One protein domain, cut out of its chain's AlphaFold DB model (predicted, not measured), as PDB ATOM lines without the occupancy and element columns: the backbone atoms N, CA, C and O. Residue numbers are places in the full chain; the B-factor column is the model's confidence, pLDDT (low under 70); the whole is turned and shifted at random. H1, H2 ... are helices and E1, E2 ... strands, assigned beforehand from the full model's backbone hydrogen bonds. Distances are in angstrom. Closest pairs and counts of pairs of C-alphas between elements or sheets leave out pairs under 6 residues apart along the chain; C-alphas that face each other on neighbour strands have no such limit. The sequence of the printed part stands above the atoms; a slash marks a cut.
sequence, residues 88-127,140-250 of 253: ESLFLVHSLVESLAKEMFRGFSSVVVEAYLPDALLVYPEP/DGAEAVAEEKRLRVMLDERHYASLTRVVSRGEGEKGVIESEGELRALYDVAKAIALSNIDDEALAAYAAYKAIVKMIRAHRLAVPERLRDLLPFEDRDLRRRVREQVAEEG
ATOM      1  N   GLU A  88     -11.521   8.876-112.798       81.81
ATOM      2  CA  GLU A  88     -10.340   8.022-112.676       81.81
ATOM      3  C   GLU A  88      -9.073   8.691-113.227       81.81
ATOM      4  O   GLU A  88      -8.057   8.732-112.534       81.81
ATOM      5  N   SER A  89      -9.135   9.288-114.419       86.31
ATOM      6  CA  SER A  89      -7.992   9.993-115.016       86.31
ATOM      7  C   SER A  89      -7.524  11.147-114.130       86.31
ATOM      8  O   SER A  89      -6.331  11.287-113.859       86.31
ATOM      9  N   LEU A  90      -8.471  11.929-113.601       89.31
ATOM     10  CA  LEU A  90      -8.178  13.040-112.699       89.31
ATOM     11  C   LEU A  90      -7.537  12.564-111.385       89.31
ATOM     12  O   LEU A  90      -6.590  13.186-110.901       89.31
ATOM     13  N   PHE A  91      -8.006  11.443-110.833       91.19
ATOM     14  CA  PHE A  91      -7.409  10.818-109.652       91.19
ATOM     15  C   PHE A  91      -5.972  10.336-109.904       91.19
ATOM     16  O   PHE A  91      -5.090  10.543-109.066       91.19
ATOM     17  N   LEU A  92      -5.710   9.714-111.055       92.44
ATOM     18  CA  LEU A  92      -4.370   9.240-111.405       92.44
ATOM     19  C   LEU A  92      -3.402  10.408-111.630       92.44
ATOM     20  O   LEU A  92      -2.277  10.386-111.122       92.44
ATOM     21  N   VAL A  93      -3.849  11.461-112.323       94.06
ATOM     22  CA  VAL A  93      -3.078  12.704-112.486       94.06
ATOM     23  C   VAL A  93      -2.798  13.337-111.125       94.06
ATOM     24  O   VAL A  93      -1.651  13.681-110.835       94.06
ATOM     25  N   HIS A  94      -3.804  13.433-110.252       94.50
ATOM     26  CA  HIS A  94      -3.621  13.909-108.880       94.50
ATOM     27  C   HIS A  94      -2.578  13.090-108.115       94.50
ATOM     28  O   HIS A  94      -1.667  13.673-107.531       94.50
ATOM     29  N   SER A  95      -2.647  11.761-108.176       93.06
ATOM     30  CA  SER A  95      -1.707  10.864-107.489       93.06
ATOM     31  C   SER A  95      -0.269  11.040-107.988       93.06
ATOM     32  O   SER A  95       0.688  11.024-107.199       93.06
ATOM     33  N   LEU A  96      -0.096  11.260-109.296       94.56
ATOM     34  CA  LEU A  96       1.201  11.567-109.895       94.56
ATOM     35  C   LEU A  96       1.746  12.911-109.386       94.56
ATOM     36  O   LEU A  96       2.898  12.983-108.946       94.56
ATOM     37  N   VAL A  97       0.918  13.958-109.401       95.38
ATOM     38  CA  VAL A  97       1.278  15.306-108.927       95.38
ATOM     39  C   VAL A  97       1.575  15.307-107.426       95.38
ATOM     40  O   VAL A  97       2.554  15.908-106.983       95.38
ATOM     41  N   GLU A  98       0.786  14.591-106.628       94.44
ATOM     42  CA  GLU A  98       1.009  14.448-105.191       94.44
ATOM     43  C   GLU A  98       2.333  13.724-104.907       94.44
ATOM     44  O   GLU A  98       3.109  14.149-104.045       94.44
ATOM     45  N   SER A  99       2.625  12.658-105.654       92.81
ATOM     46  CA  SER A  99       3.898  11.940-105.552       92.81
ATOM     47  C   SER A  99       5.081  12.857-105.860       92.81
ATOM     48  O   SER A  99       6.049  12.893-105.099       92.81
ATOM     49  N   LEU A 100       4.979  13.643-106.932       94.00
ATOM     50  CA  LEU A 100       5.990  14.613-107.342       94.00
ATOM     51  C   LEU A 100       6.217  15.679-106.258       94.00
ATOM     52  O   LEU A 100       7.355  15.921-105.846       94.00
ATOM     53  N   ALA A 101       5.135  16.251-105.725       93.44
ATOM     54  CA  ALA A 101       5.188  17.224-104.640       93.44
ATOM     55  C   ALA A 101       5.859  16.645-103.385       93.44
ATOM     56  O   ALA A 101       6.728  17.295-102.801       93.44
ATOM     57  N   LYS A 102       5.521  15.407-102.998       91.69
ATOM     58  CA  LYS A 102       6.103  14.716-101.831       91.69
ATOM     59  C   LYS A 102       7.587  14.375-102.001       91.69
ATOM     60  O   LYS A 102       8.311  14.334-101.001       91.69
ATOM     61  N   GLU A 103       8.060  14.147-103.229       92.25
ATOM     62  CA  GLU A 103       9.489  13.932-103.512       92.25
ATOM     63  C   GLU A 103      10.337  15.197-103.302       92.25
ATOM     64  O   GLU A 103      11.517  15.097-102.929       92.25
ATOM     65  N   MET A 104       9.738  16.375-103.507       91.06
ATOM     66  CA  MET A 104      10.376  17.678-103.292       91.06
ATOM     67  C   MET A 104      10.196  18.177-101.857       91.06
ATOM     68  O   MET A 104      11.167  18.556-101.199       91.06
ATOM     69  N   PHE A 105       8.964  18.129-101.344       89.00
ATOM     70  CA  PHE A 105       8.577  18.732-100.075       89.00
ATOM     71  C   PHE A 105       7.701  17.783 -99.253       89.00
ATOM     72  O   PHE A 105       6.567  17.468 -99.598       89.00
ATOM     73  N   ARG A 106       8.187  17.390 -98.072       82.94
ATOM     74  CA  ARG A 106       7.412  16.574 -97.115       82.94
ATOM     75  C   ARG A 106       6.376  17.375 -96.314       82.94
ATOM     76  O   ARG A 106       5.661  16.794 -95.505       82.94
ATOM     77  N   GLY A 107       6.360  18.701 -96.466       78.88
ATOM     78  CA  GLY A 107       5.536  19.616 -95.671       78.88
ATOM     79  C   GLY A 107       4.070  19.679 -96.099       78.88
ATOM     80  O   GLY A 107       3.230  20.083 -95.296       78.88
ATOM     81  N   PHE A 108       3.759  19.253 -97.323       84.50
ATOM     82  CA  PHE A 108       2.402  19.283 -97.851       84.50
ATOM     83  C   PHE A 108       1.555  18.146 -97.286       84.50
ATOM     84  O   PHE A 108       1.882  16.968 -97.431       84.50
ATOM     85  N   SER A 109       0.453  18.511 -96.633       83.69
ATOM     86  CA  SER A 109      -0.548  17.574 -96.113       83.69
ATOM     87  C   SER A 109      -1.747  17.405 -97.040       83.69
ATOM     88  O   SER A 109      -2.515  16.466 -96.862       83.69
ATOM     89  N   SER A 110      -1.938  18.326 -97.984       88.94
ATOM     90  CA  SER A 110      -3.021  18.289 -98.963       88.94
ATOM     91  C   SER A 110      -2.517  18.847-100.288       88.94
ATOM     92  O   SER A 110      -1.864  19.891-100.310       88.94
ATOM     93  N   VAL A 111      -2.816  18.139-101.373       92.31
ATOM     94  CA  VAL A 111      -2.565  18.573-102.747       92.31
ATOM     95  C   VAL A 111      -3.908  18.615-103.461       92.31
ATOM     96  O   VAL A 111      -4.673  17.653-103.370       92.31
ATOM     97  N   VAL A 112      -4.188  19.725-104.131       92.62
ATOM     98  CA  VAL A 112      -5.374  19.938-104.959       92.62
ATOM     99  C   VAL A 112      -4.908  20.196-106.380       92.62
ATOM    100  O   VAL A 112      -4.041  21.041-106.589       92.62
ATOM    101  N   VAL A 113      -5.468  19.462-107.333       93.44
ATOM    102  CA  VAL A 113      -5.230  19.653-108.762       93.44
ATOM    103  C   VAL A 113      -6.473  20.274-109.380       93.44
ATOM    104  O   VAL A 113      -7.578  19.769-109.189       93.44
ATOM    105  N   GLU A 114      -6.269  21.365-110.106       92.56
ATOM    106  CA  GLU A 114      -7.268  22.090-110.880       92.56
ATOM    107  C   GLU A 114      -6.881  21.998-112.360       92.56
ATOM    108  O   GLU A 114      -5.817  22.478-112.743       92.56
ATOM    109  N   ALA A 115      -7.712  21.366-113.187       90.94
ATOM    110  CA  ALA A 115      -7.493  21.264-114.627       90.94
ATOM    111  C   ALA A 115      -8.508  22.128-115.380       90.94
ATOM    112  O   ALA A 115      -9.716  21.879-115.313       90.94
ATOM    113  N   TYR A 116      -7.999  23.140-116.077       89.38
ATOM    114  CA  TYR A 116      -8.768  24.112-116.843       89.38
ATOM    115  C   TYR A 116      -8.950  23.570-118.264       89.38
ATOM    116  O   TYR A 116      -8.001  23.502-119.042       89.38
ATOM    117  N   LEU A 117     -10.168  23.124-118.574       85.56
ATOM    118  CA  LEU A 117     -10.581  22.667-119.901       85.56
ATOM    119  C   LEU A 117     -11.418  23.764-120.582       85.56
ATOM    120  O   LEU A 117     -12.010  24.586-119.878       85.56
ATOM    121  N   PRO A 118     -11.562  23.743-121.922       79.94
ATOM    122  CA  PRO A 118     -12.315  24.767-122.655       79.94
ATOM    123  C   PRO A 118     -13.736  25.015-122.124       79.94
ATOM    124  O   PRO A 118     -14.182  26.158-122.062       79.94
ATOM    125  N   ASP A 119     -14.419  23.949-121.692       79.75
ATOM    126  CA  ASP A 119     -15.821  23.993-121.258       79.75
ATOM    127  C   ASP A 119     -16.028  23.636-119.772       79.75
ATOM    128  O   ASP A 119     -17.165  23.625-119.289       79.75
ATOM    129  N   ALA A 120     -14.963  23.311-119.027       82.50
ATOM    130  CA  ALA A 120     -15.079  22.805-117.658       82.50
ATOM    131  C   ALA A 120     -13.832  23.071-116.797       82.50
ATOM    132  O   ALA A 120     -12.708  23.056-117.281       82.50
ATOM    133  N   LEU A 121     -14.033  23.218-115.485       86.19
ATOM    134  CA  LEU A 121     -12.963  23.113-114.491       86.19
ATOM    135  C   LEU A 121     -13.113  21.782-113.754       86.19
ATOM    136  O   LEU A 121     -14.142  21.541-113.117       86.19
ATOM    137  N   LEU A 122     -12.078  20.946-113.797       87.94
ATOM    138  CA  LEU A 122     -12.004  19.731-112.991       87.94
ATOM    139  C   LEU A 122     -11.161  19.993-111.743       87.94
ATOM    140  O   LEU A 122     -10.059  20.525-111.849       87.94
ATOM    141  N   VAL A 123     -11.654  19.606-110.565       89.12
ATOM    142  CA  VAL A 123     -10.948  19.806-109.288       89.12
ATOM    143  C   VAL A 123     -10.893  18.498-108.517       89.12
ATOM    144  O   VAL A 123     -11.928  17.869-108.300       89.12
ATOM    145  N   TYR A 124      -9.699  18.102-108.071       89.62
ATOM    146  CA  TYR A 124      -9.531  16.929-107.216       89.62
ATOM    147  C   TYR A 124      -8.524  17.154-106.078       89.62
ATOM    148  O   TYR A 124      -7.440  17.691-106.323       89.62
ATOM    149  N   PRO A 125      -8.812  16.687-104.848       88.12
ATOM    150  CA  PRO A 125     -10.094  16.126-104.409       88.12
ATOM    151  C   PRO A 125     -11.221  17.168-104.470       88.12
ATOM    152  O   PRO A 125     -10.960  18.366-104.349       88.12
ATOM    153  N   GLU A 126     -12.458  16.707-104.676       79.56
ATOM    154  CA  GLU A 126     -13.627  17.591-104.735       79.56
ATOM    155  C   GLU A 126     -13.738  18.421-103.440       79.56
ATOM    156  O   GLU A 126     -13.597  17.870-102.338       79.56
ATOM    157  N   PRO A 127     -13.957  19.746-103.533       73.38
ATOM    158  CA  PRO A 127     -14.103  20.590-102.356       73.38
ATOM    159  C   PRO A 127     -15.373  20.210-101.584       73.38
ATOM    160  O   PRO A 127     -16.444  20.058-102.162       73.38
ATOM    161  N   ASP A 140      -1.248  30.279-117.665       80.19
ATOM    162  CA  ASP A 140      -0.404  30.232-118.869       80.19
ATOM    163  C   ASP A 140       0.568  29.042-118.753       80.19
ATOM    164  O   ASP A 140       1.770  29.193-118.524       80.19
ATOM    165  N   GLY A 141       0.010  27.827-118.812       87.56
ATOM    166  CA  GLY A 141       0.719  26.559-118.630       87.56
ATOM    167  C   GLY A 141       0.451  25.889-117.278       87.56
ATOM    168  O   GLY A 141      -0.694  25.754-116.846       87.56
ATOM    169  N   ALA A 142       1.511  25.404-116.628       91.38
ATOM    170  CA  ALA A 142       1.435  24.821-115.292       91.38
ATOM    171  C   ALA A 142       1.797  25.859-114.223       91.38
ATOM    172  O   ALA A 142       2.903  26.401-114.217       91.38
ATOM    173  N   GLU A 143       0.900  26.069-113.265       93.88
ATOM    174  CA  GLU A 143       1.102  26.984-112.144       93.88
ATOM    175  C   GLU A 143       0.852  26.270-110.812       93.88
ATOM    176  O   GLU A 143       0.091  25.307-110.726       93.88
ATOM    177  N   ALA A 144       1.494  26.726-109.736       93.31
ATOM    178  CA  ALA A 144       1.256  26.175-108.411       93.31
ATOM    179  C   ALA A 144       1.323  27.245-107.323       93.31
ATOM    180  O   ALA A 144       2.181  28.127-107.339       93.31
ATOM    181  N   VAL A 145       0.435  27.125-106.341       92.00
ATOM    182  CA  VAL A 145       0.337  28.019-105.187       92.00
ATOM    183  C   VAL A 145       0.428  27.182-103.916       92.00
ATOM    184  O   VAL A 145      -0.350  26.246-103.709       92.00
ATOM    185  N   ALA A 146       1.393  27.510-103.060       88.75
ATOM    186  CA  ALA A 146       1.561  26.883-101.757       88.75
ATOM    187  C   ALA A 146       1.003  27.790-100.655       88.75
ATOM    188  O   ALA A 146       1.493  28.893-100.428       88.75
ATOM    189  N   GLU A 147       0.005  27.291 -99.931       86.06
ATOM    190  CA  GLU A 147      -0.601  27.948 -98.773       86.06
ATOM    191  C   GLU A 147      -0.372  27.083 -97.533       86.06
ATOM    192  O   GLU A 147      -1.040  26.069 -97.321       86.06
ATOM    193  N   GLU A 148       0.595  27.468 -96.701       84.00
ATOM    194  CA  GLU A 148       1.013  26.736 -95.498       84.00
ATOM    195  C   GLU A 148       1.379  25.259 -95.757       84.00
ATOM    196  O   GLU A 148       2.541  24.930 -95.989       84.00
ATOM    197  N   LYS A 149       0.399  24.349 -95.673       86.81
ATOM    198  CA  LYS A 149       0.544  22.899 -95.897       86.81
ATOM    199  C   LYS A 149      -0.335  22.377 -97.032       86.81
ATOM    200  O   LYS A 149      -0.407  21.160 -97.236       86.81
ATOM    201  N   ARG A 150      -1.019  23.268 -97.743       89.88
ATOM    202  CA  ARG A 150      -1.844  22.959 -98.903       89.88
ATOM    203  C   ARG A 150      -1.113  23.416-100.157       89.88
ATOM    204  O   ARG A 150      -0.632  24.541-100.223       89.88
ATOM    205  N   LEU A 151      -1.028  22.530-101.137       93.19
ATOM    206  CA  LEU A 151      -0.534  22.836-102.471       93.19
ATOM    207  C   LEU A 151      -1.718  22.818-103.430       93.19
ATOM    208  O   LEU A 151      -2.442  21.824-103.487       93.19
ATOM    209  N   ARG A 152      -1.906  23.897-104.179       93.69
ATOM    210  CA  ARG A 152      -2.834  23.957-105.307       93.69
ATOM    211  C   ARG A 152      -2.012  23.964-106.588       93.69
ATOM    212  O   ARG A 152      -1.129  24.804-106.721       93.69
ATOM    213  N   VAL A 153      -2.275  23.030-107.492       95.31
ATOM    214  CA  VAL A 153      -1.615  22.923-108.798       95.31
ATOM    215  C   VAL A 153      -2.666  23.147-109.870       95.31
ATOM    216  O   VAL A 153      -3.667  22.439-109.902       95.31
ATOM    217  N   MET A 154      -2.437  24.137-110.718       94.69
ATOM    218  CA  MET A 154      -3.321  24.543-111.802       94.69
ATOM    219  C   MET A 154      -2.681  24.111-113.119       94.69
ATOM    220  O   MET A 154      -1.502  24.375-113.361       94.69
ATOM    221  N   LEU A 155      -3.448  23.403-113.935       94.69
ATOM    222  CA  LEU A 155      -3.016  22.837-115.203       94.69
ATOM    223  C   LEU A 155      -3.916  23.376-116.311       94.69
ATOM    224  O   LEU A 155      -5.138  23.269-116.206       94.69
ATOM    225  N   ASP A 156      -3.315  23.896-117.375       92.75
ATOM    226  CA  ASP A 156      -4.028  24.104-118.634       92.75
ATOM    227  C   ASP A 156      -4.440  22.758-119.278       92.75
ATOM    228  O   ASP A 156      -4.028  21.662-118.856       92.75
ATOM    229  N   GLU A 157      -5.237  22.834-120.346       90.81
ATOM    230  CA  GLU A 157      -5.705  21.661-121.092       90.81
ATOM    231  C   GLU A 157      -4.538  20.781-121.572       90.81
ATOM    232  O   GLU A 157      -4.593  19.549-121.496       90.81
ATOM    233  N   ARG A 158      -3.447  21.398-122.042       92.62
ATOM    234  CA  ARG A 158      -2.311  20.698-122.660       92.62
ATOM    235  C   ARG A 158      -1.520  19.885-121.645       92.62
ATOM    236  O   ARG A 158      -1.166  18.732-121.923       92.62
ATOM    237  N   HIS A 159      -1.239  20.463-120.482       95.44
ATOM    238  CA  HIS A 159      -0.537  19.799-119.391       95.44
ATOM    239  C   HIS A 159      -1.405  18.687-118.818       95.44
ATOM    240  O   HIS A 159      -0.920  17.566-118.652       95.44
ATOM    241  N   TYR A 160      -2.694  18.951-118.594       93.69
ATOM    242  CA  TYR A 160      -3.613  17.934-118.100       93.69
ATOM    243  C   TYR A 160      -3.746  16.746-119.064       93.69
ATOM    244  O   TYR A 160      -3.604  15.593-118.644       93.69
ATOM    245  N   ALA A 161      -3.924  16.997-120.365       92.94
ATOM    246  CA  ALA A 161      -3.981  15.944-121.380       92.94
ATOM    247  C   ALA A 161      -2.669  15.146-121.455       92.94
ATOM    248  O   ALA A 161      -2.686  13.914-121.534       92.94
ATOM    249  N   SER A 162      -1.523  15.828-121.375       94.88
ATOM    250  CA  SER A 162      -0.208  15.178-121.384       94.88
ATOM    251  C   SER A 162      -0.016  14.272-120.168       94.88
ATOM    252  O   SER A 162       0.370  13.115-120.325       94.88
ATOM    253  N   LEU A 163      -0.339  14.749-118.962       94.19
ATOM    254  CA  LEU A 163      -0.255  13.938-117.745       94.19
ATOM    255  C   LEU A 163      -1.252  12.776-117.755       94.19
ATOM    256  O   LEU A 163      -0.898  11.683-117.319       94.19
ATOM    257  N   THR A 164      -2.450  12.981-118.307       93.56
ATOM    258  CA  THR A 164      -3.456  11.922-118.474       93.56
ATOM    259  C   THR A 164      -2.911  10.779-119.330       93.56
ATOM    260  O   THR A 164      -3.010   9.621-118.936       93.56
ATOM    261  N   ARG A 165      -2.244  11.085-120.451       92.69
ATOM    262  CA  ARG A 165      -1.568  10.074-121.288       92.69
ATOM    263  C   ARG A 165      -0.429   9.362-120.561       92.69
ATOM    264  O   ARG A 165      -0.218   8.170-120.766       92.69
ATOM    265  N   VAL A 166       0.312  10.078-119.713       93.06
ATOM    266  CA  VAL A 166       1.399   9.480-118.922       93.06
ATOM    267  C   VAL A 166       0.861   8.443-117.941       93.06
ATOM    268  O   VAL A 166       1.465   7.380-117.797       93.06
ATOM    269  N   VAL A 167      -0.254   8.730-117.270       92.44
ATOM    270  CA  VAL A 167      -0.821   7.822-116.262       92.44
ATOM    271  C   VAL A 167      -1.708   6.730-116.859       92.44
ATOM    272  O   VAL A 167      -1.723   5.631-116.321       92.44
ATOM    273  N   SER A 168      -2.388   6.971-117.985       88.19
ATOM    274  CA  SER A 168      -3.291   5.983-118.600       88.19
ATOM    275  C   SER A 168      -2.567   4.780-119.210       88.19
ATOM    276  O   SER A 168      -3.125   3.690-119.283       88.19
ATOM    277  N   ARG A 169      -1.315   4.962-119.642       86.75
ATOM    278  CA  ARG A 169      -0.485   3.885-120.208       86.75
ATOM    279  C   ARG A 169       0.170   3.004-119.150       86.75
ATOM    280  O   ARG A 169       0.708   1.947-119.476       86.75
ATOM    281  N   GLY A 170       0.228   3.471-117.909       76.25
ATOM    282  CA  GLY A 170       0.856   2.735-116.831       76.25
ATOM    283  C   GLY A 170      -0.139   1.900-116.042       76.25
ATOM    284  O   GLY A 170      -1.316   2.214-115.939       76.25
ATOM    285  N   GLU A 171       0.353   0.816-115.453       73.81
ATOM    286  CA  GLU A 171      -0.429   0.036-114.501       73.81
ATOM    287  C   GLU A 171      -0.344   0.688-113.109       73.81
ATOM    288  O   GLU A 171       0.749   0.856-112.553       73.81
ATOM    289  N   GLY A 172      -1.495   1.037-112.526       72.00
ATOM    290  CA  GLY A 172      -1.584   1.632-111.188       72.00
ATOM    291  C   GLY A 172      -1.006   3.054-111.115       72.00
ATOM    292  O   GLY A 172      -1.310   3.898-111.943       72.00
ATOM    293  N   GLU A 173      -0.164   3.333-110.113       72.38
ATOM    294  CA  GLU A 173       0.447   4.663-109.884       72.38
ATOM    295  C   GLU A 173       1.731   4.909-110.708       72.38
ATOM    296  O   GLU A 173       2.527   5.803-110.403       72.38
ATOM    297  N   LYS A 174       2.001   4.079-111.719       86.44
ATOM    298  CA  LYS A 174       3.200   4.203-112.550       86.44
ATOM    299  C   LYS A 174       2.902   5.080-113.761       86.44
ATOM    300  O   LYS A 174       1.988   4.785-114.507       86.44
ATOM    301  N   GLY A 175       3.716   6.100-114.016       90.50
ATOM    302  CA  GLY A 175       3.642   6.868-115.261       90.50
ATOM    303  C   GLY A 175       4.553   6.299-116.352       90.50
ATOM    304  O   GLY A 175       5.679   5.871-116.067       90.50
ATOM    305  N   VAL A 176       4.101   6.318-117.606       94.69
ATOM    306  CA  VAL A 176       4.883   5.926-118.791       94.69
ATOM    307  C   VAL A 176       4.980   7.108-119.752       94.69
ATOM    308  O   VAL A 176       3.971   7.616-120.228       94.69
ATOM    309  N   ILE A 177       6.210   7.542-120.033       94.81
ATOM    310  CA  ILE A 177       6.497   8.703-120.883       94.81
ATOM    311  C   ILE A 177       7.039   8.228-122.226       94.81
ATOM    312  O   ILE A 177       8.064   7.542-122.273       94.81
ATOM    313  N   GLU A 178       6.401   8.635-123.318       92.62
ATOM    314  CA  GLU A 178       6.770   8.205-124.674       92.62
ATOM    315  C   GLU A 178       7.236   9.356-125.567       92.62
ATOM    316  O   GLU A 178       8.016   9.131-126.503       92.62
ATOM    317  N   SER A 179       6.828  10.589-125.246       94.00
ATOM    318  CA  SER A 179       7.143  11.793-126.023       94.00
ATOM    319  C   SER A 179       7.891  12.865-125.218       94.00
ATOM    320  O   SER A 179       7.851  12.900-123.988       94.00
ATOM    321  N   GLU A 180       8.583  13.770-125.925       95.56
ATOM    322  CA  GLU A 180       9.195  14.954-125.303       95.56
ATOM    323  C   GLU A 180       8.137  15.845-124.643       95.56
ATOM    324  O   GLU A 180       8.370  16.330-123.540       95.56
ATOM    325  N   GLY A 181       6.983  16.037-125.290       94.62
ATOM    326  CA  GLY A 181       5.906  16.890-124.778       94.62
ATOM    327  C   GLY A 181       5.386  16.427-123.418       94.62
ATOM    328  O   GLY A 181       5.220  17.242-122.519       94.62
ATOM    329  N   GLU A 182       5.231  15.117-123.226       95.50
ATOM    330  CA  GLU A 182       4.839  14.531-121.936       95.50
ATOM    331  C   GLU A 182       5.897  14.740-120.850       95.50
ATOM    332  O   GLU A 182       5.572  15.090-119.714       95.50
ATOM    333  N   LEU A 183       7.175  14.553-121.199       96.31
ATOM    334  CA  LEU A 183       8.273  14.771-120.261       96.31
ATOM    335  C   LEU A 183       8.404  16.244-119.873       96.31
ATOM    336  O   LEU A 183       8.694  16.548-118.716       96.31
ATOM    337  N   ARG A 184       8.198  17.139-120.842       96.88
ATOM    338  CA  ARG A 184       8.215  18.586-120.653       96.88
ATOM    339  C   ARG A 184       7.053  19.030-119.773       96.88
ATOM    340  O   ARG A 184       7.315  19.655-118.760       96.88
ATOM    341  N   ALA A 185       5.827  18.594-120.057       96.81
ATOM    342  CA  ALA A 185       4.666  18.908-119.224       96.81
ATOM    343  C   ALA A 185       4.863  18.462-117.764       96.81
ATOM    344  O   ALA A 185       4.596  19.221-116.835       96.81
ATOM    345  N   LEU A 186       5.392  17.252-117.538       97.00
ATOM    346  CA  LEU A 186       5.708  16.792-116.184       97.00
ATOM    347  C   LEU A 186       6.808  17.637-115.520       97.00
ATOM    348  O   LEU A 186       6.733  17.915-114.322       97.00
ATOM    349  N   TYR A 187       7.834  18.025-116.280       97.25
ATOM    350  CA  TYR A 187       8.902  18.896-115.793       97.25
ATOM    351  C   TYR A 187       8.392  20.290-115.426       97.25
ATOM    352  O   TYR A 187       8.746  20.791-114.361       97.25
ATOM    353  N   ASP A 188       7.533  20.875-116.253       97.38
ATOM    354  CA  ASP A 188       6.962  22.203-116.039       97.38
ATOM    355  C   ASP A 188       6.080  22.208-114.784       97.38
ATOM    356  O   ASP A 188       6.238  23.072-113.921       97.38
ATOM    357  N   VAL A 189       5.273  21.161-114.580       97.50
ATOM    358  CA  VAL A 189       4.517  20.959-113.332       97.50
ATOM    359  C   VAL A 189       5.445  20.800-112.126       97.50
ATOM    360  O   VAL A 189       5.224  21.418-111.083       97.50
ATOM    361  N   ALA A 190       6.521  20.015-112.248       97.25
ATOM    362  CA  ALA A 190       7.508  19.873-111.177       97.25
ATOM    363  C   ALA A 190       8.152  21.223-110.818       97.25
ATOM    364  O   ALA A 190       8.308  21.543-109.636       97.25
ATOM    365  N   LYS A 191       8.512  22.017-111.833       96.44
ATOM    366  CA  LYS A 191       9.130  23.337-111.678       96.44
ATOM    367  C   LYS A 191       8.152  24.330-111.053       96.44
ATOM    368  O   LYS A 191       8.552  25.024-110.124       96.44
ATOM    369  N   ALA A 192       6.884  24.335-111.464       96.38
ATOM    370  CA  ALA A 192       5.841  25.174-110.873       96.38
ATOM    371  C   ALA A 192       5.668  24.898-109.369       96.38
ATOM    372  O   ALA A 192       5.703  25.820-108.556       96.38
ATOM    373  N   ILE A 193       5.587  23.623-108.973       95.44
ATOM    374  CA  ILE A 193       5.502  23.224-107.555       95.44
ATOM    375  C   ILE A 193       6.764  23.628-106.777       95.44
ATOM    376  O   ILE A 193       6.699  23.975-105.596       95.44
ATOM    377  N   ALA A 194       7.936  23.556-107.407       94.56
ATOM    378  CA  ALA A 194       9.172  23.995-106.777       94.56
ATOM    379  C   ALA A 194       9.195  25.518-106.576       94.56
ATOM    380  O   ALA A 194       9.496  25.973-105.471       94.56
ATOM    381  N   LEU A 195       8.802  26.285-107.596       94.50
ATOM    382  CA  LEU A 195       8.696  27.746-107.556       94.50
ATOM    383  C   LEU A 195       7.681  28.232-106.519       94.50
ATOM    384  O   LEU A 195       7.908  29.252-105.875       94.50
ATOM    385  N   SER A 196       6.610  27.474-106.268       92.88
ATOM    386  CA  SER A 196       5.614  27.849-105.259       92.88
ATOM    387  C   SER A 196       6.172  27.889-103.825       92.88
ATOM    388  O   SER A 196       5.548  28.477-102.948       92.88
ATOM    389  N   ASN A 197       7.315  27.242-103.559       89.38
ATOM    390  CA  ASN A 197       8.015  27.290-102.264       89.38
ATOM    391  C   ASN A 197       9.386  27.973-102.324       89.38
ATOM    392  O   ASN A 197       9.911  28.375-101.284       89.38
ATOM    393  N   ILE A 198      10.013  28.007-103.499       89.19
ATOM    394  CA  ILE A 198      11.391  28.449-103.699       89.19
ATOM    395  C   ILE A 198      11.373  29.627-104.666       89.19
ATOM    396  O   ILE A 198      11.205  29.449-105.867       89.19
ATOM    397  N   ASP A 199      11.630  30.819-104.138       86.75
ATOM    398  CA  ASP A 199      11.731  32.067-104.907       86.75
ATOM    399  C   ASP A 199      13.105  32.201-105.611       86.75
ATOM    400  O   ASP A 199      13.791  33.217-105.523       86.75
ATOM    401  N   ASP A 200      13.572  31.111-106.230       90.06
ATOM    402  CA  ASP A 200      14.802  31.037-107.027       90.06
ATOM    403  C   ASP A 200      14.627  29.986-108.129       90.06
ATOM    404  O   ASP A 200      14.441  28.792-107.869       90.06
ATOM    405  N   GLU A 201      14.713  30.436-109.379       89.31
ATOM    406  CA  GLU A 201      14.458  29.601-110.550       89.31
ATOM    407  C   GLU A 201      15.467  28.456-110.714       89.31
ATOM    408  O   GLU A 201      15.091  27.343-111.088       89.31
ATOM    409  N   ALA A 202      16.744  28.688-110.405       88.50
ATOM    410  CA  ALA A 202      17.776  27.672-110.561       88.50
ATOM    411  C   ALA A 202      17.620  26.559-109.518       88.50
ATOM    412  O   ALA A 202      17.764  25.373-109.838       88.50
ATOM    413  N   LEU A 203      17.295  26.931-108.278       89.31
ATOM    414  CA  LEU A 203      16.995  25.978-107.213       89.31
ATOM    415  C   LEU A 203      15.694  25.216-107.485       89.31
ATOM    416  O   LEU A 203      15.644  24.007-107.239       89.31
ATOM    417  N   ALA A 204      14.677  25.882-108.035       91.25
ATOM    418  CA  ALA A 204      13.434  25.236-108.437       91.25
ATOM    419  C   ALA A 204      13.657  24.214-109.565       91.25
ATOM    420  O   ALA A 204      13.239  23.061-109.446       91.25
ATOM    421  N   ALA A 205      14.405  24.590-110.607       90.75
ATOM    422  CA  ALA A 205      14.778  23.701-111.706       90.75
ATOM    423  C   ALA A 205      15.572  22.473-111.223       90.75
ATOM    424  O   ALA A 205      15.344  21.351-111.690       90.75
ATOM    425  N   TYR A 206      16.481  22.672-110.263       91.00
ATOM    426  CA  TYR A 206      17.209  21.592-109.600       91.00
ATOM    427  C   TYR A 206      16.275  20.664-108.807       91.00
ATOM    428  O   TYR A 206      16.368  19.442-108.951       91.00
ATOM    429  N   ALA A 207      15.361  21.214-108.001       92.38
ATOM    430  CA  ALA A 207      14.416  20.432-107.206       92.38
ATOM    431  C   ALA A 207      13.482  19.594-108.095       92.38
ATOM    432  O   ALA A 207      13.322  18.394-107.853       92.38
ATOM    433  N   ALA A 208      12.961  20.200-109.164       95.19
ATOM    434  CA  ALA A 208      12.133  19.553-110.176       95.19
ATOM    435  C   ALA A 208      12.863  18.385-110.853       95.19
ATOM    436  O   ALA A 208      12.386  17.246-110.849       95.19
ATOM    437  N   TYR A 209      14.073  18.637-111.368       94.38
ATOM    438  CA  TYR A 209      14.892  17.604-112.005       94.38
ATOM    439  C   TYR A 209      15.196  16.449-111.044       94.38
ATOM    440  O   TYR A 209      15.020  15.276-111.383       94.38
ATOM    441  N   LYS A 210      15.602  16.777-109.815       93.69
ATOM    442  CA  LYS A 210      15.914  15.793-108.778       93.69
ATOM    443  C   LYS A 210      14.713  14.915-108.434       93.69
ATOM    444  O   LYS A 210      14.888  13.709-108.253       93.69
ATOM    445  N   ALA A 211      13.516  15.489-108.335       94.75
ATOM    446  CA  ALA A 211      12.296  14.738-108.055       94.75
ATOM    447  C   ALA A 211      11.993  13.725-109.164       94.75
ATOM    448  O   ALA A 211      11.803  12.543-108.879       94.75
ATOM    449  N   ILE A 212      12.068  14.148-110.428       95.12
ATOM    450  CA  ILE A 212      11.839  13.262-111.578       95.12
ATOM    451  C   ILE A 212      12.878  12.133-111.620       95.12
ATOM    452  O   ILE A 212      12.511  10.968-111.773       95.12
ATOM    453  N   VAL A 213      14.164  12.436-111.406       94.19
ATOM    454  CA  VAL A 213      15.224  11.412-111.336       94.19
ATOM    455  C   VAL A 213      14.933  10.389-110.232       94.19
ATOM    456  O   VAL A 213      15.061   9.185-110.460       94.19
ATOM    457  N   LYS A 214      14.502  10.833-109.046       93.12
ATOM    458  CA  LYS A 214      14.124   9.919-107.955       93.12
ATOM    459  C   LYS A 214      12.932   9.041-108.322       93.12
ATOM    460  O   LYS A 214      12.976   7.845-108.048       93.12
ATOM    461  N   MET A 215      11.905   9.599-108.958       93.62
ATOM    462  CA  MET A 215      10.735   8.832-109.396       93.62
ATOM    463  C   MET A 215      11.098   7.780-110.451       93.62
ATOM    464  O   MET A 215      10.591   6.658-110.387       93.62
ATOM    465  N   ILE A 216      12.024   8.097-111.364       92.69
ATOM    466  CA  ILE A 216      12.563   7.138-112.342       92.69
ATOM    467  C   ILE A 216      13.315   6.008-111.629       92.69
ATOM    468  O   ILE A 216      13.035   4.833-111.868       92.69
ATOM    469  N   ARG A 217      14.217   6.343-110.696       91.12
ATOM    470  CA  ARG A 217      14.966   5.346-109.905       91.12
ATOM    471  C   ARG A 217      14.067   4.478-109.026       91.12
ATOM    472  O   ARG A 217      14.378   3.318-108.794       91.12
ATOM    473  N   ALA A 218      12.964   5.036-108.533       91.00
ATOM    474  CA  ALA A 218      11.954   4.321-107.758       91.00
ATOM    475  C   ALA A 218      10.975   3.517-108.635       91.00
ATOM    476  O   ALA A 218      10.020   2.954-108.108       91.00
ATOM    477  N   HIS A 219      11.183   3.478-109.958       89.88
ATOM    478  CA  HIS A 219      10.325   2.809-110.941       89.88
ATOM    479  C   HIS A 219       8.865   3.297-110.975       89.88
ATOM    480  O   HIS A 219       8.004   2.614-111.531       89.88
ATOM    481  N   ARG A 220       8.598   4.498-110.447       91.56
ATOM    482  CA  ARG A 220       7.297   5.184-110.541       91.56
ATOM    483  C   ARG A 220       7.105   5.896-111.877       91.56
ATOM    484  O   ARG A 220       5.981   6.176-112.262       91.56
ATOM    485  N   LEU A 221       8.199   6.173-112.585       93.56
ATOM    486  CA  LEU A 221       8.189   6.721-113.938       93.56
ATOM    487  C   LEU A 221       9.055   5.865-114.859       93.56
ATOM    488  O   LEU A 221      10.239   5.648-114.591       93.56
ATOM    489  N   ALA A 222       8.477   5.407-115.964       94.31
ATOM    490  CA  ALA A 222       9.208   4.795-117.062       94.31
ATOM    491  C   ALA A 222       9.493   5.856-118.128       94.31
ATOM    492  O   ALA A 222       8.585   6.330-118.802       94.31
ATOM    493  N   VAL A 223      10.770   6.220-118.271       92.69
ATOM    494  CA  VAL A 223      11.233   7.200-119.264       92.69
ATOM    495  C   VAL A 223      12.310   6.550-120.136       92.69
ATOM    496  O   VAL A 223      13.301   6.066-119.576       92.69
ATOM    497  N   PRO A 224      12.164   6.516-121.470       91.88
ATOM    498  CA  PRO A 224      13.201   6.074-122.398       91.88
ATOM    499  C   PRO A 224      14.497   6.874-122.234       91.88
ATOM    500  O   PRO A 224      14.451   8.091-122.075       91.88
ATOM    501  N   GLU A 225      15.658   6.220-122.335       89.75
ATOM    502  CA  GLU A 225      16.970   6.878-122.168       89.75
ATOM    503  C   GLU A 225      17.141   8.100-123.077       89.75
ATOM    504  O   GLU A 225      17.549   9.157-122.604       89.75
ATOM    505  N   ARG A 226      16.699   7.999-124.339       91.12
ATOM    506  CA  ARG A 226      16.731   9.103-125.317       91.12
ATOM    507  C   ARG A 226      16.045  10.385-124.827       91.12
ATOM    508  O   ARG A 226      16.448  11.471-125.221       91.12
ATOM    509  N   LEU A 227      15.007  10.260-123.995       92.31
ATOM    510  CA  LEU A 227      14.272  11.402-123.452       92.31
ATOM    511  C   LEU A 227      14.893  11.906-122.144       92.31
ATOM    512  O   LEU A 227      14.824  13.096-121.857       92.31
ATOM    513  N   ARG A 228      15.551  11.035-121.367       89.50
ATOM    514  CA  ARG A 228      16.215  11.419-120.108       89.50
ATOM    515  C   ARG A 228      17.293  12.476-120.329       89.50
ATOM    516  O   ARG A 228      17.442  13.370-119.505       89.50
ATOM    517  N   ASP A 229      18.001  12.413-121.454       86.75
ATOM    518  CA  ASP A 229      19.046  13.387-121.789       86.75
ATOM    519  C   ASP A 229      18.525  14.797-122.089       86.75
ATOM    520  O   ASP A 229      19.297  15.763-122.027       86.75
ATOM    521  N   LEU A 230      17.226  14.931-122.371       89.31
ATOM    522  CA  LEU A 230      16.580  16.223-122.579       89.31
ATOM    523  C   LEU A 230      16.392  16.984-121.262       89.31
ATOM    524  O   LEU A 230      16.330  18.212-121.287       89.31
ATOM    525  N   LEU A 231      16.367  16.280-120.125       89.44
ATOM    526  CA  LEU A 231      16.204  16.892-118.815       89.44
ATOM    527  C   LEU A 231      17.504  17.538-118.290       89.44
ATOM    528  O   LEU A 231      18.605  17.009-118.488       89.44
ATOM    529  N   PRO A 232      17.384  18.628-117.512       91.00
ATOM    530  CA  PRO A 232      16.206  19.501-117.398       91.00
ATOM    531  C   PRO A 232      15.983  20.372-118.652       91.00
ATOM    532  O   PRO A 232      16.940  20.679-119.367       91.00
ATOM    533  N   PHE A 233      14.748  20.836-118.882       91.38
ATOM    534  CA  PHE A 233      14.366  21.684-120.031       91.38
ATOM    535  C   PHE A 233      14.782  23.159-119.887       91.38
ATOM    536  O   PHE A 233      14.103  24.065-120.350       91.38
ATOM    537  N   GLU A 234      15.943  23.387-119.283       92.19
ATOM    538  CA  GLU A 234      16.524  24.709-119.069       92.19
ATOM    539  C   GLU A 234      17.543  25.059-120.158       92.19
ATOM    540  O   GLU A 234      18.008  24.189-120.921       92.19
ATOM    541  N   ASP A 235      17.967  26.324-120.154       88.62
ATOM    542  CA  ASP A 235      19.115  26.798-120.918       88.62
ATOM    543  C   ASP A 235      20.361  25.947-120.659       88.62
ATOM    544  O   ASP A 235      20.591  25.421-119.564       88.62
ATOM    545  N   ARG A 236      21.219  25.849-121.676       89.25
ATOM    546  CA  ARG A 236      22.388  24.957-121.688       89.25
ATOM    547  C   ARG A 236      23.269  25.082-120.439       89.25
ATOM    548  O   ARG A 236      23.734  24.067-119.919       89.25
ATOM    549  N   ASP A 237      23.505  26.302-119.959       88.06
ATOM    550  CA  ASP A 237      24.352  26.544-118.789       88.06
ATOM    551  C   ASP A 237      23.684  26.136-117.471       88.06
ATOM    552  O   ASP A 237      24.344  25.551-116.609       88.06
ATOM    553  N   LEU A 238      22.385  26.409-117.301       86.00
ATOM    554  CA  LEU A 238      21.641  25.985-116.112       86.00
ATOM    555  C   LEU A 238      21.476  24.464-116.097       86.00
ATOM    556  O   LEU A 238      21.774  23.828-115.088       86.00
ATOM    557  N   ARG A 239      21.141  23.871-117.245       89.19
ATOM    558  CA  ARG A 239      21.053  22.420-117.428       89.19
ATOM    559  C   ARG A 239      22.329  21.702-117.010       89.19
ATOM    560  O   ARG A 239      22.261  20.722-116.271       89.19
ATOM    561  N   ARG A 240      23.494  22.194-117.456       89.50
ATOM    562  CA  ARG A 240      24.794  21.630-117.070       89.50
ATOM    563  C   ARG A 240      24.981  21.677-115.552       89.50
ATOM    564  O   ARG A 240      25.232  20.634-114.959       89.50
ATOM    565  N   ARG A 241      24.796  22.851-114.936       87.06
ATOM    566  CA  ARG A 241      24.968  23.035-113.483       87.06
ATOM    567  C   ARG A 241      24.054  22.116-112.671       87.06
ATOM    568  O   ARG A 241      24.514  21.460-111.744       87.06
ATOM    569  N   VAL A 242      22.779  22.028-113.050       86.31
ATOM    570  CA  VAL A 242      21.790  21.178-112.371       86.31
ATOM    571  C   VAL A 242      22.149  19.692-112.496       86.31
ATOM    572  O   VAL A 242      22.104  18.969-111.499       86.31
ATOM    573  N   ARG A 243      22.546  19.225-113.691       86.44
ATOM    574  CA  ARG A 243      22.963  17.826-113.899       86.44
ATOM    575  C   ARG A 243      24.217  17.477-113.106       86.44
ATOM    576  O   ARG A 243      24.247  16.413-112.495       86.44
ATOM    577  N   GLU A 244      25.218  18.355-113.107       87.88
ATOM    578  CA  GLU A 244      26.456  18.176-112.339       87.88
ATOM    579  C   GLU A 244      26.149  18.046-110.844       87.88
ATOM    580  O   GLU A 244      26.534  17.056-110.226       87.88
ATOM    581  N   GLN A 245      25.351  18.963-110.292       83.50
ATOM    582  CA  GLN A 245      24.992  18.946-108.875       83.50
ATOM    583  C   GLN A 245      24.218  17.680-108.469       83.50
ATOM    584  O   GLN A 245      24.491  17.080-107.432       83.50
ATOM    585  N   VAL A 246      23.256  17.231-109.280       82.31
ATOM    586  CA  VAL A 246      22.507  15.995-108.990       82.31
ATOM    587  C   VAL A 246      23.395  14.747-109.128       82.31
ATOM    588  O   VAL A 246      23.262  13.808-108.338       82.31
ATOM    589  N   ALA A 247      24.339  14.742-110.073       84.19
ATOM    590  CA  ALA A 247      25.303  13.654-110.226       84.19
ATOM    591  C   ALA A 247      26.287  13.567-109.046       84.19
ATOM    592  O   ALA A 247      26.576  12.460-108.586       84.19
ATOM    593  N   GLU A 248      26.749  14.703-108.515       83.50
ATOM    594  CA  GLU A 248      27.598  14.769-107.312       83.50
ATOM    595  C   GLU A 248      26.919  14.150-106.080       83.50
ATOM    596  O   GLU A 248      27.575  13.536-105.238       83.50
ATOM    597  N   GLU A 249      25.590  14.224-106.006       79.12
ATOM    598  CA  GLU A 249      24.791  13.595-104.951       79.12
ATOM    599  C   GLU A 249      24.537  12.091-105.171       79.12
ATOM    600  O   GLU A 249      23.809  11.456-104.401       79.12
ATOM    601  N   GLY A 250      25.116  11.495-106.218       77.75
ATOM    602  CA  GLY A 250      24.954  10.075-106.539       77.75
ATOM    603  C   GLY A 250      23.575   9.727-107.110       77.75
ATOM    604  O   GLY A 250      23.157   8.562-107.080       77.75
TER     605      GLY A 250
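This is residues 88 to 127 and 140 to 250 of the 253 residues of an uncharacterized protein of uncultured Acidilobus sp. OSP8 (UniProt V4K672). A twisted sheet of four strands has three crossed helices, H1, H2 and H3, over one face, in two layers, one of strands and one of helices. H4 packs on H3 and on residues 100 to 104 of H1, and H6 packs on H4, still farther out from the sheet; small H5 is near H3. The printed part has 151 residues, with six named helices and four named strands in the order H1 E1 E2 E3 E4 H2 H3 H4 H5 H6. The sheet's order is E2 E1 E4 E3, mixed, and the class is mixed, helices and strands. The whole is compact, with a radius of gyration of the C-alphas of 14.4 A and spans of 42 by 34 by 27 A.

Find C-alpha 88 at (-10.340, 8.022, -112.676); from there H1, residues 88 to 104, runs 24.7 A. Next come strands E1, residues 110 to 117, 22.7 A long, and E2, residues 120 to 124. After the cut, find E3, residues 142 to 147, and E4, residues 150 to 155. H2, residues 157 to 168, and H3, residues 180 to 195, 21.9 A long, follow. H4, residues 201 to 217, runs 24.3 A, and H5 is residues 225 to 228. H6, residues 236 to 248, runs 18.4 A and ends at C-alpha 248, (27.598, 14.769, -107.312).

Look first at inner strands E1 and E4, parallel at 18 degrees, with N 112 and O 151 2.8 A apart, within hydrogen-bond range. The hairpin E1 and E2 has N 115 and O 122 at 2.8 A; the hairpin E3 and E4 has N 145 and O 152 at 2.8 A. On one face, H1 runs slantwise to the strands at a height over the sheet of 8.9 A, and H3 runs along them at 8.8 A. H2, on the same face, stands up from the sheet by 57 degrees. H1 touches H2 with residues 89 to 96 alone, about perpendicular at 87 degrees; the closest C-alphas, of Ser 89 and Thr 164, are 6.0 A apart. H3 touches H4 at a steep tilt of 56 degrees, opposite ways; the closest C-alphas, of Ala 194 and Ala 204, are 4.7 A apart. H4 touches H6, closest at the C-alphas of Tyr 206 and Val 242, 5.4 A apart. H5 is close to H3 but not clearly touching, with the C-alphas of Glu 180 and Leu 227 closest at 6.5 A. In H1, H2, H3, H4 and H6 every O i to N i+4 pair is within hydrogen-bond range; H5 is too short for one.

The two C-alphas farthest apart, of Asp 119 and Glu 248, are 46.5 A apart. Residues 128 to 139 are not printed, and C-alphas 127 and 140 are 23.5 A apart across this cut. The link H2 to H3, 11 residues, is long. The mean pLDDT of the printed part is 90.1, and no printed residue is under 70.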